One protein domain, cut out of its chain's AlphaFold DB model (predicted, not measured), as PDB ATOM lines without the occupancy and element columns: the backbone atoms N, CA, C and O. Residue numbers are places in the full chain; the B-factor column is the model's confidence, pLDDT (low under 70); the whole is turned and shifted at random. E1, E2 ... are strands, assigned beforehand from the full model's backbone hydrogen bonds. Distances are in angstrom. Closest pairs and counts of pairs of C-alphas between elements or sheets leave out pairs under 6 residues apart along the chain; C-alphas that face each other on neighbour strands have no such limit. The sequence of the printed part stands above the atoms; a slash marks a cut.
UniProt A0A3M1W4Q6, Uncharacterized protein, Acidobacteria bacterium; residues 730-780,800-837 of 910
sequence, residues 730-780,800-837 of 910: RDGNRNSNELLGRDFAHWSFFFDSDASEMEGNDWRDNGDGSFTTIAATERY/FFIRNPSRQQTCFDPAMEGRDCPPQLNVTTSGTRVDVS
ATOM      1  N   ARG A 730     -17.278  -8.203 -23.713       81.94
ATOM      2  CA  ARG A 730     -18.674  -8.060 -23.303       81.94
ATOM      3  C   ARG A 730     -19.430  -7.059 -24.181       81.94
ATOM      4  O   ARG A 730     -19.336  -5.853 -23.962       81.94
ATOM      5  N   ASP A 731     -20.252  -7.548 -25.110       80.25
ATOM      6  CA  ASP A 731     -21.236  -6.732 -25.835       80.25
ATOM      7  C   ASP A 731     -22.615  -6.840 -25.157       80.25
ATOM      8  O   ASP A 731     -23.390  -7.793 -25.332       80.25
ATOM      9  N   GLY A 732     -22.892  -5.869 -24.282       84.19
ATOM     10  CA  GLY A 732     -24.104  -5.802 -23.472       84.19
ATOM     11  C   GLY A 732     -24.301  -7.043 -22.595       84.19
ATOM     12  O   GLY A 732     -23.661  -7.217 -21.557       84.19
ATOM     13  N   ASN A 733     -25.231  -7.914 -22.998       73.56
ATOM     14  CA  ASN A 733     -25.594  -9.125 -22.252       73.56
ATOM     15  C   ASN A 733     -24.950 -10.420 -22.776       73.56
ATOM     16  O   ASN A 733     -25.240 -11.496 -22.239       73.56
ATOM     17  N   ARG A 734     -24.087 -10.340 -23.792       63.47
ATOM     18  CA  ARG A 734     -23.402 -11.486 -24.404       63.47
ATOM     19  C   ARG A 734     -21.895 -11.245 -24.436       63.47
ATOM     20  O   ARG A 734     -21.449 -10.106 -24.329       63.47
ATOM     21  N   ASN A 735     -21.134 -12.320 -24.572       63.88
ATOM     22  CA  ASN A 735     -19.753 -12.210 -25.013       63.88
ATOM     23  C   ASN A 735     -19.719 -12.177 -26.548       63.88
ATOM     24  O   ASN A 735     -20.692 -12.566 -27.205       63.88
ATOM     25  N   SER A 736     -18.630 -11.650 -27.093       73.19
ATOM     26  CA  SER A 736     -18.491 -11.272 -28.490       73.19
ATOM     27  C   SER A 736     -17.070 -11.548 -28.970       73.19
ATOM     28  O   SER A 736     -16.106 -11.091 -28.357       73.19
ATOM     29  N   ASN A 737     -16.961 -12.244 -30.099       73.94
ATOM     30  CA  ASN A 737     -15.713 -12.574 -30.784       73.94
ATOM     31  C   ASN A 737     -15.431 -11.667 -31.993       73.94
ATOM     32  O   ASN A 737     -14.652 -12.036 -32.860       73.94
ATOM     33  N   GLU A 738     -16.068 -10.494 -32.111       80.19
ATOM     34  CA  GLU A 738     -15.928  -9.658 -33.322       80.19
ATOM     35  C   GLU A 738     -14.530  -9.038 -33.511       80.19
ATOM     36  O   GLU A 738     -14.219  -8.570 -34.609       80.19
ATOM     37  N   LEU A 739     -13.687  -9.098 -32.469       81.94
ATOM     38  CA  LEU A 739     -12.254  -8.794 -32.525       81.94
ATOM     39  C   LEU A 739     -11.434  -9.922 -33.169       81.94
ATOM     40  O   LEU A 739     -10.309  -9.664 -33.577       81.94
ATOM     41  N   LEU A 740     -11.968 -11.143 -33.271       77.12
ATOM     42  CA  LEU A 740     -11.287 -12.317 -33.823       77.12
ATOM     43  C   LEU A 740     -11.644 -12.525 -35.302       77.12
ATOM     44  O   LEU A 740     -12.785 -12.301 -35.724       77.12
ATOM     45  N   GLY A 741     -10.653 -12.959 -36.073       68.31
ATOM     46  CA  GLY A 741     -10.763 -13.307 -37.484       68.31
ATOM     47  C   GLY A 741     -10.367 -14.756 -37.725       68.31
ATOM     48  O   GLY A 741     -10.850 -15.668 -37.045       68.31
ATOM     49  N   ARG A 742      -9.456 -14.943 -38.683       68.06
ATOM     50  CA  ARG A 742      -9.063 -16.241 -39.235       68.06
ATOM     51  C   ARG A 742      -8.742 -17.272 -38.144       68.06
ATOM     52  O   ARG A 742      -7.937 -17.033 -37.239       68.06
ATOM     53  N   ASP A 743      -9.394 -18.428 -38.242       55.56
ATOM     54  CA  ASP A 743      -9.286 -19.575 -37.323       55.56
ATOM     55  C   ASP A 743      -9.620 -19.287 -35.839       55.56
ATOM     56  O   ASP A 743      -9.392 -20.144 -34.986       55.56
ATOM     57  N   PHE A 744     -10.164 -18.105 -35.509       59.81
ATOM     58  CA  PHE A 744     -10.288 -17.583 -34.134       59.81
ATOM     59  C   PHE A 744      -8.965 -17.593 -33.348       59.81
ATOM     60  O   PHE A 744      -8.966 -17.749 -32.128       59.81
ATOM     61  N   ALA A 745      -7.851 -17.446 -34.069       63.78
ATOM     62  CA  ALA A 745      -6.491 -17.391 -33.531       63.78
ATOM     63  C   ALA A 745      -5.717 -16.146 -34.007       63.78
ATOM     64  O   ALA A 745      -4.556 -15.970 -33.651       63.78
ATOM     65  N   HIS A 746      -6.356 -15.303 -34.820       77.62
ATOM     66  CA  HIS A 746      -5.819 -14.071 -35.396       77.62
ATOM     67  C   HIS A 746      -6.810 -12.937 -35.150       77.62
ATOM     68  O   HIS A 746      -8.010 -13.179 -34.949       77.62
ATOM     69  N   TRP A 747      -6.335 -11.697 -35.169       88.62
ATOM     70  CA  TRP A 747      -7.234 -10.559 -35.075       88.62
ATOM     71  C   TRP A 747      -8.104 -10.437 -36.334       88.62
ATOM     72  O   TRP A 747      -7.747 -10.831 -37.440       88.62
ATOM     73  N   SER A 748      -9.314  -9.928 -36.135       86.69
ATOM     74  CA  SER A 748     -10.278  -9.638 -37.189       86.69
ATOM     75  C   SER A 748      -9.691  -8.596 -38.125       86.69
ATOM     76  O   SER A 748      -9.245  -7.544 -37.671       86.69
ATOM     77  N   PHE A 749      -9.799  -8.815 -39.435       90.50
ATOM     78  CA  PHE A 749      -9.400  -7.818 -40.428       90.50
ATOM     79  C   PHE A 749     -10.017  -6.424 -40.168       90.50
ATOM     80  O   PHE A 749      -9.426  -5.398 -40.492       90.50
ATOM     81  N   PHE A 750     -11.205  -6.371 -39.552       93.25
ATOM     82  CA  PHE A 750     -11.936  -5.139 -39.233       93.25
ATOM     83  C   PHE A 750     -11.699  -4.598 -37.813       93.25
ATOM     84  O   PHE A 750     -12.373  -3.644 -37.420       93.25
ATOM     85  N   PHE A 751     -10.808  -5.207 -37.030       94.88
ATOM     86  CA  PHE A 751     -10.385  -4.711 -35.722       94.88
ATOM     87  C   PHE A 751      -9.228  -3.716 -35.902       94.88
ATOM     88  O   PHE A 751      -8.235  -4.023 -36.561       94.88
ATOM     89  N   ASP A 752      -9.365  -2.523 -35.316       96.81
ATOM     90  CA  ASP A 752      -8.261  -1.592 -35.101       96.81
ATOM     91  C   ASP A 752      -7.359  -2.114 -33.979       96.81
ATOM     92  O   ASP A 752      -7.462  -1.749 -32.808       96.81
ATOM     93  N   SER A 753      -6.516  -3.058 -34.368       95.00
ATOM     94  CA  SER A 753      -5.574  -3.763 -33.505       95.00
ATOM     95  C   SER A 753      -4.236  -3.030 -33.349       95.00
ATOM     96  O   SER A 753      -3.283  -3.644 -32.883       95.00
ATOM     97  N   ASP A 754      -4.132  -1.767 -33.783       95.44
ATOM     98  CA  ASP A 754      -2.879  -0.993 -33.805       95.44
ATOM     99  C   ASP A 754      -1.736  -1.735 -34.537       95.44
ATOM    100  O   ASP A 754      -0.620  -1.853 -34.035       95.44
ATOM    101  N   ALA A 755      -2.044  -2.290 -35.720       95.00
ATOM    102  CA  ALA A 755      -1.123  -3.084 -36.545       95.00
ATOM    103  C   ALA A 755      -0.461  -4.262 -35.792       95.00
ATOM    104  O   ALA A 755       0.731  -4.519 -35.947       95.00
ATOM    105  N   SER A 756      -1.243  -4.984 -34.985       96.06
ATOM    106  CA  SER A 756      -0.764  -6.124 -34.196       96.06
ATOM    107  C   SER A 756      -0.057  -7.213 -35.028       96.06
ATOM    108  O   SER A 756      -0.528  -7.571 -36.108       96.06
ATOM    109  N   GLU A 757       1.006  -7.820 -34.486       93.88
ATOM    110  CA  GLU A 757       1.678  -9.019 -35.032       93.88
ATOM    111  C   GLU A 757       0.737 -10.213 -35.269       93.88
ATOM    112  O   GLU A 757       1.027 -11.092 -36.075       93.88
ATOM    113  N   MET A 758      -0.419 -10.269 -34.601       90.31
ATOM    114  CA  MET A 758      -1.381 -11.370 -34.746       90.31
ATOM    115  C   MET A 758      -2.284 -11.207 -35.979       90.31
ATOM    116  O   MET A 758      -3.510 -11.293 -35.873       90.31
ATOM    117  N   GLU A 759      -1.676 -10.934 -37.136       84.06
ATOM    118  CA  GLU A 759      -2.358 -10.550 -38.380       84.06
ATOM    119  C   GLU A 759      -3.343  -9.379 -38.177       84.06
ATOM    120  O   GLU A 759      -4.499  -9.402 -38.597       84.06
ATOM    121  N   GLY A 760      -2.867  -8.327 -37.511       91.00
ATOM    122  CA  GLY A 760      -3.622  -7.120 -37.203       91.00
ATOM    123  C   GLY A 760      -3.481  -5.990 -38.229       91.00
ATOM    124  O   GLY A 760      -2.461  -5.853 -38.904       91.00
ATOM    125  N   ASN A 761      -4.498  -5.125 -38.298       93.06
ATOM    126  CA  ASN A 761      -4.477  -3.857 -39.040       93.06
ATOM    127  C   ASN A 761      -4.546  -2.660 -38.067       93.06
ATOM    128  O   ASN A 761      -5.073  -2.783 -36.959       93.06
ATOM    129  N   ASP A 762      -4.037  -1.508 -38.500       96.00
ATOM    130  CA  ASP A 762      -4.300  -0.168 -37.948       96.00
ATOM    131  C   ASP A 762      -5.294   0.544 -38.880       96.00
ATOM    132  O   ASP A 762      -5.048   0.685 -40.090       96.00
ATOM    133  N   TRP A 763      -6.439   0.946 -38.327       96.56
ATOM    134  CA  TRP A 763      -7.544   1.560 -39.055       96.56
ATOM    135  C   TRP A 763      -7.718   3.033 -38.693       96.56
ATOM    136  O   TRP A 763      -8.235   3.395 -37.635       96.56
ATOM    137  N   ARG A 764      -7.483   3.912 -39.668       96.50
ATOM    138  CA  ARG A 764      -7.898   5.310 -39.553       96.50
ATOM    139  C   ARG A 764      -9.390   5.460 -39.845       96.50
ATOM    140  O   ARG A 764      -9.828   5.224 -40.971       96.50
ATOM    141  N   ASP A 765     -10.145   5.953 -38.870       96.12
ATOM    142  CA  ASP A 765     -11.482   6.523 -39.074       96.12
ATOM    143  C   ASP A 765     -11.366   7.864 -39.824       96.12
ATOM    144  O   ASP A 765     -10.662   8.778 -39.383       96.12
ATOM    145  N   ASN A 766     -12.023   7.985 -40.981       96.50
ATOM    146  CA  ASN A 766     -11.969   9.196 -41.806       96.50
ATOM    147  C   ASN A 766     -13.026  10.249 -41.395       96.50
ATOM    148  O   ASN A 766     -13.045  11.346 -41.956       96.50
ATOM    149  N   GLY A 767     -13.897   9.951 -40.421       94.06
ATOM    150  CA  GLY A 767     -14.898  10.875 -39.874       94.06
ATOM    151  C   GLY A 767     -16.171  11.045 -40.716       94.06
ATOM    152  O   GLY A 767     -17.054  11.815 -40.336       94.06
ATOM    153  N   ASP A 768     -16.291  10.332 -41.837       93.69
ATOM    154  CA  ASP A 768     -17.449  10.338 -42.746       93.69
ATOM    155  C   ASP A 768     -18.216   8.997 -42.781       93.69
ATOM    156  O   ASP A 768     -19.134   8.819 -43.581       93.69
ATOM    157  N   GLY A 769     -17.858   8.059 -41.896       90.69
ATOM    158  CA  GLY A 769     -18.362   6.680 -41.886       90.69
ATOM    159  C   GLY A 769     -17.547   5.711 -42.753       90.69
ATOM    160  O   GLY A 769     -17.912   4.534 -42.859       90.69
ATOM    161  N   SER A 770     -16.453   6.181 -43.363       94.19
ATOM    162  CA  SER A 770     -15.419   5.340 -43.963       94.19
ATOM    163  C   SER A 770     -14.182   5.205 -43.071       94.19
ATOM    164  O   SER A 770     -13.865   6.075 -42.260       94.19
ATOM    165  N   PHE A 771     -13.467   4.103 -43.265       95.81
ATOM    166  CA  PHE A 771     -12.239   3.751 -42.561       95.81
ATOM    167  C   PHE A 771     -11.201   3.307 -43.588       95.81
ATOM    168  O   PHE A 771     -11.573   2.687 -44.587       95.81
ATOM    169  N   THR A 772      -9.922   3.584 -43.346       95.00
ATOM    170  CA  THR A 772      -8.814   3.190 -44.231       95.00
ATOM    171  C   THR A 772      -7.699   2.520 -43.434       95.00
ATOM    172  O   THR A 772      -7.244   3.096 -42.447       95.00
ATOM    173  N   THR A 773      -7.220   1.354 -43.876       94.06
ATOM    174  CA  THR A 773      -6.033   0.718 -43.282       94.06
ATOM    175  C   THR A 773      -4.768   1.514 -43.603       94.06
ATOM    176  O   THR A 773      -4.520   1.856 -44.766       94.06
ATOM    177  N   ILE A 774      -3.968   1.823 -42.580       95.31
ATOM    178  CA  ILE A 774      -2.745   2.635 -42.718       95.31
ATOM    179  C   ILE A 774      -1.458   1.883 -42.363       95.31
ATOM    180  O   ILE A 774      -0.423   2.191 -42.952       95.31
ATOM    181  N   ALA A 775      -1.539   0.878 -41.489       94.00
ATOM    182  CA  ALA A 775      -0.456  -0.035 -41.131       94.00
ATOM    183  C   ALA A 775      -1.006  -1.452 -40.868       94.00
ATOM    184  O   ALA A 775      -2.219  -1.645 -40.736       94.00
ATOM    185  N   ALA A 776      -0.119  -2.445 -40.842       91.62
ATOM    186  CA  ALA A 776      -0.429  -3.855 -40.615       91.62
ATOM    187  C   ALA A 776       0.834  -4.590 -40.147       91.62
ATOM    188  O   ALA A 776       1.889  -4.327 -40.719       91.62
ATOM    189  N   THR A 777       0.702  -5.499 -39.170       90.31
ATOM    190  CA  THR A 777       1.787  -6.373 -38.660       90.31
ATOM    191  C   THR A 777       3.114  -5.633 -38.406       90.31
ATOM    192  O   THR A 777       4.061  -5.780 -39.172       90.31
ATOM    193  N   GLU A 778       3.148  -4.782 -37.371       89.31
ATOM    194  CA  GLU A 778       4.309  -3.940 -37.011       89.31
ATOM    195  C   GLU A 778       4.730  -3.989 -35.523       89.31
ATOM    196  O   GLU A 778       5.815  -3.507 -35.185       89.31
ATOM    197  N   ARG A 779       3.843  -4.406 -34.605       92.75
ATOM    198  CA  ARG A 779       4.074  -4.370 -33.144       92.75
ATOM    199  C   ARG A 779       3.092  -5.252 -32.380       92.75
ATOM    200  O   ARG A 779       2.080  -5.675 -32.919       92.75
ATOM    201  N   TYR A 780       3.306  -5.458 -31.081       97.44
ATOM    202  CA  TYR A 780       2.244  -5.918 -30.181       97.44
ATOM    203  C   TYR A 780       1.523  -4.711 -29.576       97.44
ATOM    204  O   TYR A 780       2.132  -3.902 -28.873       97.44
ATOM    205  N   PHE A 800     -11.221   0.042 -31.247       97.12
ATOM    206  CA  PHE A 800     -12.490  -0.115 -31.960       97.12
ATOM    207  C   PHE A 800     -12.437  -1.179 -33.047       97.12
ATOM    208  O   PHE A 800     -11.378  -1.598 -33.491       97.12
ATOM    209  N   PHE A 801     -13.602  -1.601 -33.520       95.44
ATOM    210  CA  PHE A 801     -13.707  -2.393 -34.742       95.44
ATOM    211  C   PHE A 801     -14.857  -1.891 -35.618       95.44
ATOM    212  O   PHE A 801     -15.731  -1.133 -35.178       95.44
ATOM    213  N   ILE A 802     -14.852  -2.307 -36.882       95.31
ATOM    214  CA  ILE A 802     -15.822  -1.885 -37.890       95.31
ATOM    215  C   ILE A 802     -16.912  -2.954 -38.018       95.31
ATOM    216  O   ILE A 802     -16.714  -4.035 -38.577       95.31
ATOM    217  N   ARG A 803     -18.107  -2.649 -37.509       90.81
ATOM    218  CA  ARG A 803     -19.298  -3.502 -37.611       90.81
ATOM    219  C   ARG A 803     -20.059  -3.217 -38.910       90.81
ATOM    220  O   ARG A 803     -20.199  -2.066 -39.315       90.81
ATOM    221  N   ASN A 804     -20.605  -4.261 -39.536       88.44
ATOM    222  CA  ASN A 804     -21.323  -4.197 -40.823       88.44
ATOM    223  C   ASN A 804     -20.548  -3.486 -41.964       88.44
ATOM    224  O   ASN A 804     -21.094  -2.555 -42.565       88.44
ATOM    225  N   PRO A 805     -19.301  -3.897 -42.276       88.31
ATOM    226  CA  PRO A 805     -18.537  -3.339 -43.391       88.31
ATOM    227  C   PRO A 805     -19.215  -3.605 -44.748       88.31
ATOM    228  O   PRO A 805     -19.987  -4.558 -44.911       88.31
ATOM    229  N   SER A 806     -18.941  -2.759 -45.743       81.44
ATOM    230  CA  SER A 806     -19.569  -2.858 -47.062       81.44
ATOM    231  C   SER A 806     -19.042  -4.056 -47.874       81.44
ATOM    232  O   SER A 806     -17.850  -4.343 -47.924       81.44
ATOM    233  N   ARG A 807     -19.945  -4.774 -48.561       60.22
ATOM    234  CA  ARG A 807     -19.654  -6.039 -49.281       60.22
ATOM    235  C   ARG A 807     -18.787  -5.912 -50.552       60.22
ATOM    236  O   ARG A 807     -18.797  -6.818 -51.377       60.22
ATOM    237  N   GLN A 808     -18.091  -4.800 -50.775       56.94
ATOM    238  CA  GLN A 808     -17.263  -4.609 -51.981       56.94
ATOM    239  C   GLN A 808     -15.816  -5.101 -51.822       56.94
ATOM    240  O   GLN A 808     -15.013  -4.942 -52.737       56.94
ATOM    241  N   GLN A 809     -15.481  -5.684 -50.673       59.44
ATOM    242  CA  GLN A 809     -14.112  -5.964 -50.269       59.44
ATOM    243  C   GLN A 809     -13.742  -7.436 -50.498       59.44
ATOM    244  O   GLN A 809     -14.127  -8.310 -49.727       59.44
ATOM    245  N   THR A 810     -12.997  -7.694 -51.572       59.03
ATOM    246  CA  THR A 810     -12.366  -8.992 -51.860       59.03
ATOM    247  C   THR A 810     -11.008  -9.069 -51.166       59.03
ATOM    248  O   THR A 810     -10.206  -8.149 -51.343       59.03
ATOM    249  N   CYS A 811     -10.713 -10.147 -50.433       66.25
ATOM    250  CA  CYS A 811      -9.347 -10.398 -49.966       66.25
ATOM    251  C   CYS A 811      -8.410 -10.684 -51.163       66.25
ATOM    252  O   CYS A 811      -8.872 -10.959 -52.274       66.25
ATOM    253  N   PHE A 812      -7.090 -10.655 -50.945       59.56
ATOM    254  CA  PHE A 812      -6.124 -11.096 -51.965       59.56
ATOM    255  C   PHE A 812      -6.262 -12.596 -52.289       59.56
ATOM    256  O   PHE A 812      -6.146 -12.985 -53.450       59.56
ATOM    257  N   ASP A 813      -6.554 -13.425 -51.280       57.19
ATOM    258  CA  ASP A 813      -6.964 -14.817 -51.477       57.19
ATOM    259  C   ASP A 813      -8.478 -14.883 -51.776       57.19
ATOM    260  O   ASP A 813      -9.278 -14.537 -50.903       57.19
ATOM    261  N   PRO A 814      -8.909 -15.338 -52.970       54.97
ATOM    262  CA  PRO A 814     -10.325 -15.475 -53.312       54.97
ATOM    263  C   PRO A 814     -11.054 -16.606 -52.558       54.97
ATOM    264  O   PRO A 814     -12.258 -16.769 -52.756       54.97
ATOM    265  N   ALA A 815     -10.362 -17.406 -51.739       52.16
ATOM    266  CA  ALA A 815     -10.974 -18.379 -50.832       52.16
ATOM    267  C   ALA A 815     -11.353 -17.790 -49.456       52.16
ATOM    268  O   ALA A 815     -12.053 -18.458 -48.694       52.16
ATOM    269  N   MET A 816     -10.921 -16.563 -49.140       62.56
ATOM    270  CA  MET A 816     -11.200 -15.877 -47.873       62.56
ATOM    271  C   MET A 816     -12.127 -14.674 -48.096       62.56
ATOM    272  O   MET A 816     -12.065 -14.014 -49.133       62.56
ATOM    273  N   GLU A 817     -12.977 -14.357 -47.114       68.56
ATOM    274  CA  GLU A 817     -13.844 -13.169 -47.132       68.56
ATOM    275  C   GLU A 817     -14.040 -12.588 -45.719       68.56
ATOM    276  O   GLU A 817     -14.102 -13.305 -44.721       68.56
ATOM    277  N   GLY A 818     -14.233 -11.270 -45.623       80.06
ATOM    278  CA  GLY A 818     -14.675 -10.623 -44.387       80.06
ATOM    279  C   GLY A 818     -13.598 -10.549 -43.296       80.06
ATOM    280  O   GLY A 818     -12.524 -10.008 -43.531       80.06
ATOM    281  N   ARG A 819     -13.920 -11.013 -42.077       80.19
ATOM    282  CA  ARG A 819     -13.010 -10.935 -40.908       80.19
ATOM    283  C   ARG A 819     -11.758 -11.787 -41.066       80.19
ATOM    284  O   ARG A 819     -10.764 -11.495 -40.412       80.19
ATOM    285  N   ASP A 820     -11.832 -12.794 -41.930       76.44
ATOM    286  CA  ASP A 820     -10.785 -13.785 -42.150       76.44
ATOM    287  C   ASP A 820      -9.800 -13.355 -43.254       76.44
ATOM    288  O   ASP A 820      -8.888 -14.110 -43.581       76.44
ATOM    289  N   CYS A 821      -9.964 -12.159 -43.845       80.62
ATOM    290  CA  CYS A 821      -8.957 -11.602 -44.751       80.62
ATOM    291  C   CYS A 821      -7.613 -11.417 -44.019       80.62
ATOM    292  O   CYS A 821      -7.604 -10.851 -42.925       80.62
ATOM    293  N   PRO A 822      -6.470 -11.736 -44.653       79.75
ATOM    294  CA  PRO A 822      -5.171 -11.298 -44.154       79.75
ATOM    295  C   PRO A 822      -5.043  -9.760 -44.234       79.75
ATOM    296  O   PRO A 822      -5.698  -9.140 -45.092       79.75
ATOM    297  N   PRO A 823      -4.195  -9.139 -43.387       86.62
ATOM    298  CA  PRO A 823      -3.953  -7.697 -43.368       86.62
ATOM    299  C   PRO A 823      -3.540  -7.114 -44.715       86.62
ATOM    300  O   PRO A 823      -2.830  -7.736 -45.506       86.62
ATOM    301  N   GLN A 824      -4.009  -5.897 -44.991       86.56
ATOM    302  CA  GLN A 824      -3.828  -5.228 -46.279       86.56
ATOM    303  C   GLN A 824      -3.776  -3.716 -46.081       86.56
ATOM    304  O   GLN A 824      -4.650  -3.145 -45.436       86.56
ATOM    305  N   LEU A 825      -2.805  -3.051 -46.704       88.81
ATOM    306  CA  LEU A 825      -2.630  -1.599 -46.625       88.81
ATOM    307  C   LEU A 825      -3.493  -0.841 -47.646       88.81
ATOM    308  O   LEU A 825      -3.705  -1.308 -48.766       88.81
ATOM    309  N   ASN A 826      -3.889   0.388 -47.302       90.25
ATOM    310  CA  ASN A 826      -4.640   1.326 -48.150       90.25
ATOM    311  C   ASN A 826      -6.042   0.854 -48.578       90.25
ATOM    312  O   ASN A 826      -6.620   1.404 -49.521       90.25
ATOM    313  N   VAL A 827      -6.627  -0.131 -47.892       89.31
ATOM    314  CA  VAL A 827      -7.987  -0.585 -48.192       89.31
ATOM    315  C   VAL A 827      -8.979   0.304 -47.458       89.31
ATOM    316  O   VAL A 827      -8.837   0.554 -46.265       89.31
ATOM    317  N   THR A 828      -9.982   0.810 -48.177       91.75
ATOM    318  CA  THR A 828     -11.019   1.680 -47.610       91.75
ATOM    319  C   THR A 828     -12.366   0.974 -47.616       91.75
ATOM    320  O   THR A 828     -12.792   0.463 -48.650       91.75
ATOM    321  N   THR A 829     -13.044   0.968 -46.470       91.19
ATOM    322  CA  THR A 829     -14.370   0.364 -46.291       91.19
ATOM    323  C   THR A 829     -15.317   1.341 -45.598       91.19
ATOM    324  O   THR A 829     -14.885   2.347 -45.040       91.19
ATOM    325  N   SER A 830     -16.619   1.066 -45.633       92.06
ATOM    326  CA  SER A 830     -17.638   1.847 -44.915       92.06
ATOM    327  C   SER A 830     -18.358   0.945 -43.928       92.06
ATOM    328  O   SER A 830     -18.693  -0.181 -44.288       92.06
ATOM    329  N   GLY A 831     -18.639   1.430 -42.721       92.25
ATOM    330  CA  GLY A 831     -19.270   0.620 -41.678       92.25
ATOM    331  C   GLY A 831     -19.658   1.429 -40.445       92.25
ATOM    332  O   GLY A 831     -19.772   2.650 -40.491       92.25
ATOM    333  N   THR A 832     -19.892   0.740 -39.332       95.12
ATOM    334  CA  THR A 832     -20.211   1.345 -38.032       95.12
ATOM    335  C   THR A 832     -19.043   1.147 -37.075       95.12
ATOM    336  O   THR A 832     -18.718   0.005 -36.754       95.12
ATOM    337  N   ARG A 833     -18.440   2.239 -36.590       96.19
ATOM    338  CA  ARG A 833     -17.468   2.195 -35.487       96.19
ATOM    339  C   ARG A 833     -18.135   1.618 -34.238       96.19
ATOM    340  O   ARG A 833     -19.217   2.068 -33.859       96.19
ATOM    341  N   VAL A 834     -17.483   0.655 -33.598       96.62
ATOM    342  CA  VAL A 834     -17.853   0.156 -32.270       96.62
ATOM    343  C   VAL A 834     -16.612   0.209 -31.391       96.62
ATOM    344  O   VAL A 834     -15.687  -0.575 -31.589       96.62
ATOM    345  N   ASP A 835     -16.594   1.151 -30.450       97.12
ATOM    346  CA  ASP A 835     -15.552   1.242 -29.428       97.12
ATOM    347  C   ASP A 835     -15.703   0.104 -28.403       97.12
ATOM    348  O   ASP A 835     -16.818  -0.284 -28.036       97.12
ATOM    349  N   VAL A 836     -14.570  -0.429 -27.951       96.75
ATOM    350  CA  VAL A 836     -14.458  -1.513 -26.973       96.75
ATOM    351  C   VAL A 836     -13.397  -1.132 -25.945       96.75
ATOM    352  O   VAL A 836     -12.259  -0.823 -26.297       96.75
ATOM    353  N   SER A 837     -13.767  -1.183 -24.666       97.31
ATOM    354  CA  SER A 837     -12.839  -0.961 -23.558       97.31
ATOM    355  C   SER A 837     -12.266  -2.267 -23.018       97.31
ATOM    356  O   SER A 837     -12.891  -3.334 -23.090       97.31
TER     357      SER A 837
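Overview. This is residues 730 to 780 and 800 to 837 of the 910 residues of an uncharacterized protein of Acidobacteria bacterium (UniProt A0A3M1W4Q6). Little regular structure: two small antiparallel sheets, E2-E3-E5 and E4-E6, make a corner where E5 runs on into E6 at 94 degrees, amid long loops, with E1 farthest out. The printed part has 89 residues, no named helix and six named strands, E1 to E6; its class is all strand, with 27 residues in strands. It is compact, with a radius of gyration of the C-alphas of 12.2 A, and spans 36 by 31 by 26 A.

Along the chain. E1, residues 734 to 736, begins at C-alpha 734 (-23.402, -11.486, -24.404). E2 is residues 761 to 765, E3 770 to 776 (17.9 A), E4 800 to 803, E5 828 to 830, and E6 832 to 836, ending at (-14.458, -1.513, -26.973).

Arrangement. Hairpin E2 and E3 has N 762 and O 775 within hydrogen-bond range, 2.9 A. E3 and E5 have N 771 and O 829, 2.9 A; E4 and E6 have N 803 and O 832, 2.8 A. E1 pairs with no named strand.

Size, cuts and confidence. Residues 781 to 799 are cut out; C-alphas 780 and 800 are 15.9 A apart. Links E1 to E2 and E4 to E5 are long. Residues 734 to 735, 741 to 745 and 807 to 817 have pLDDT under 70.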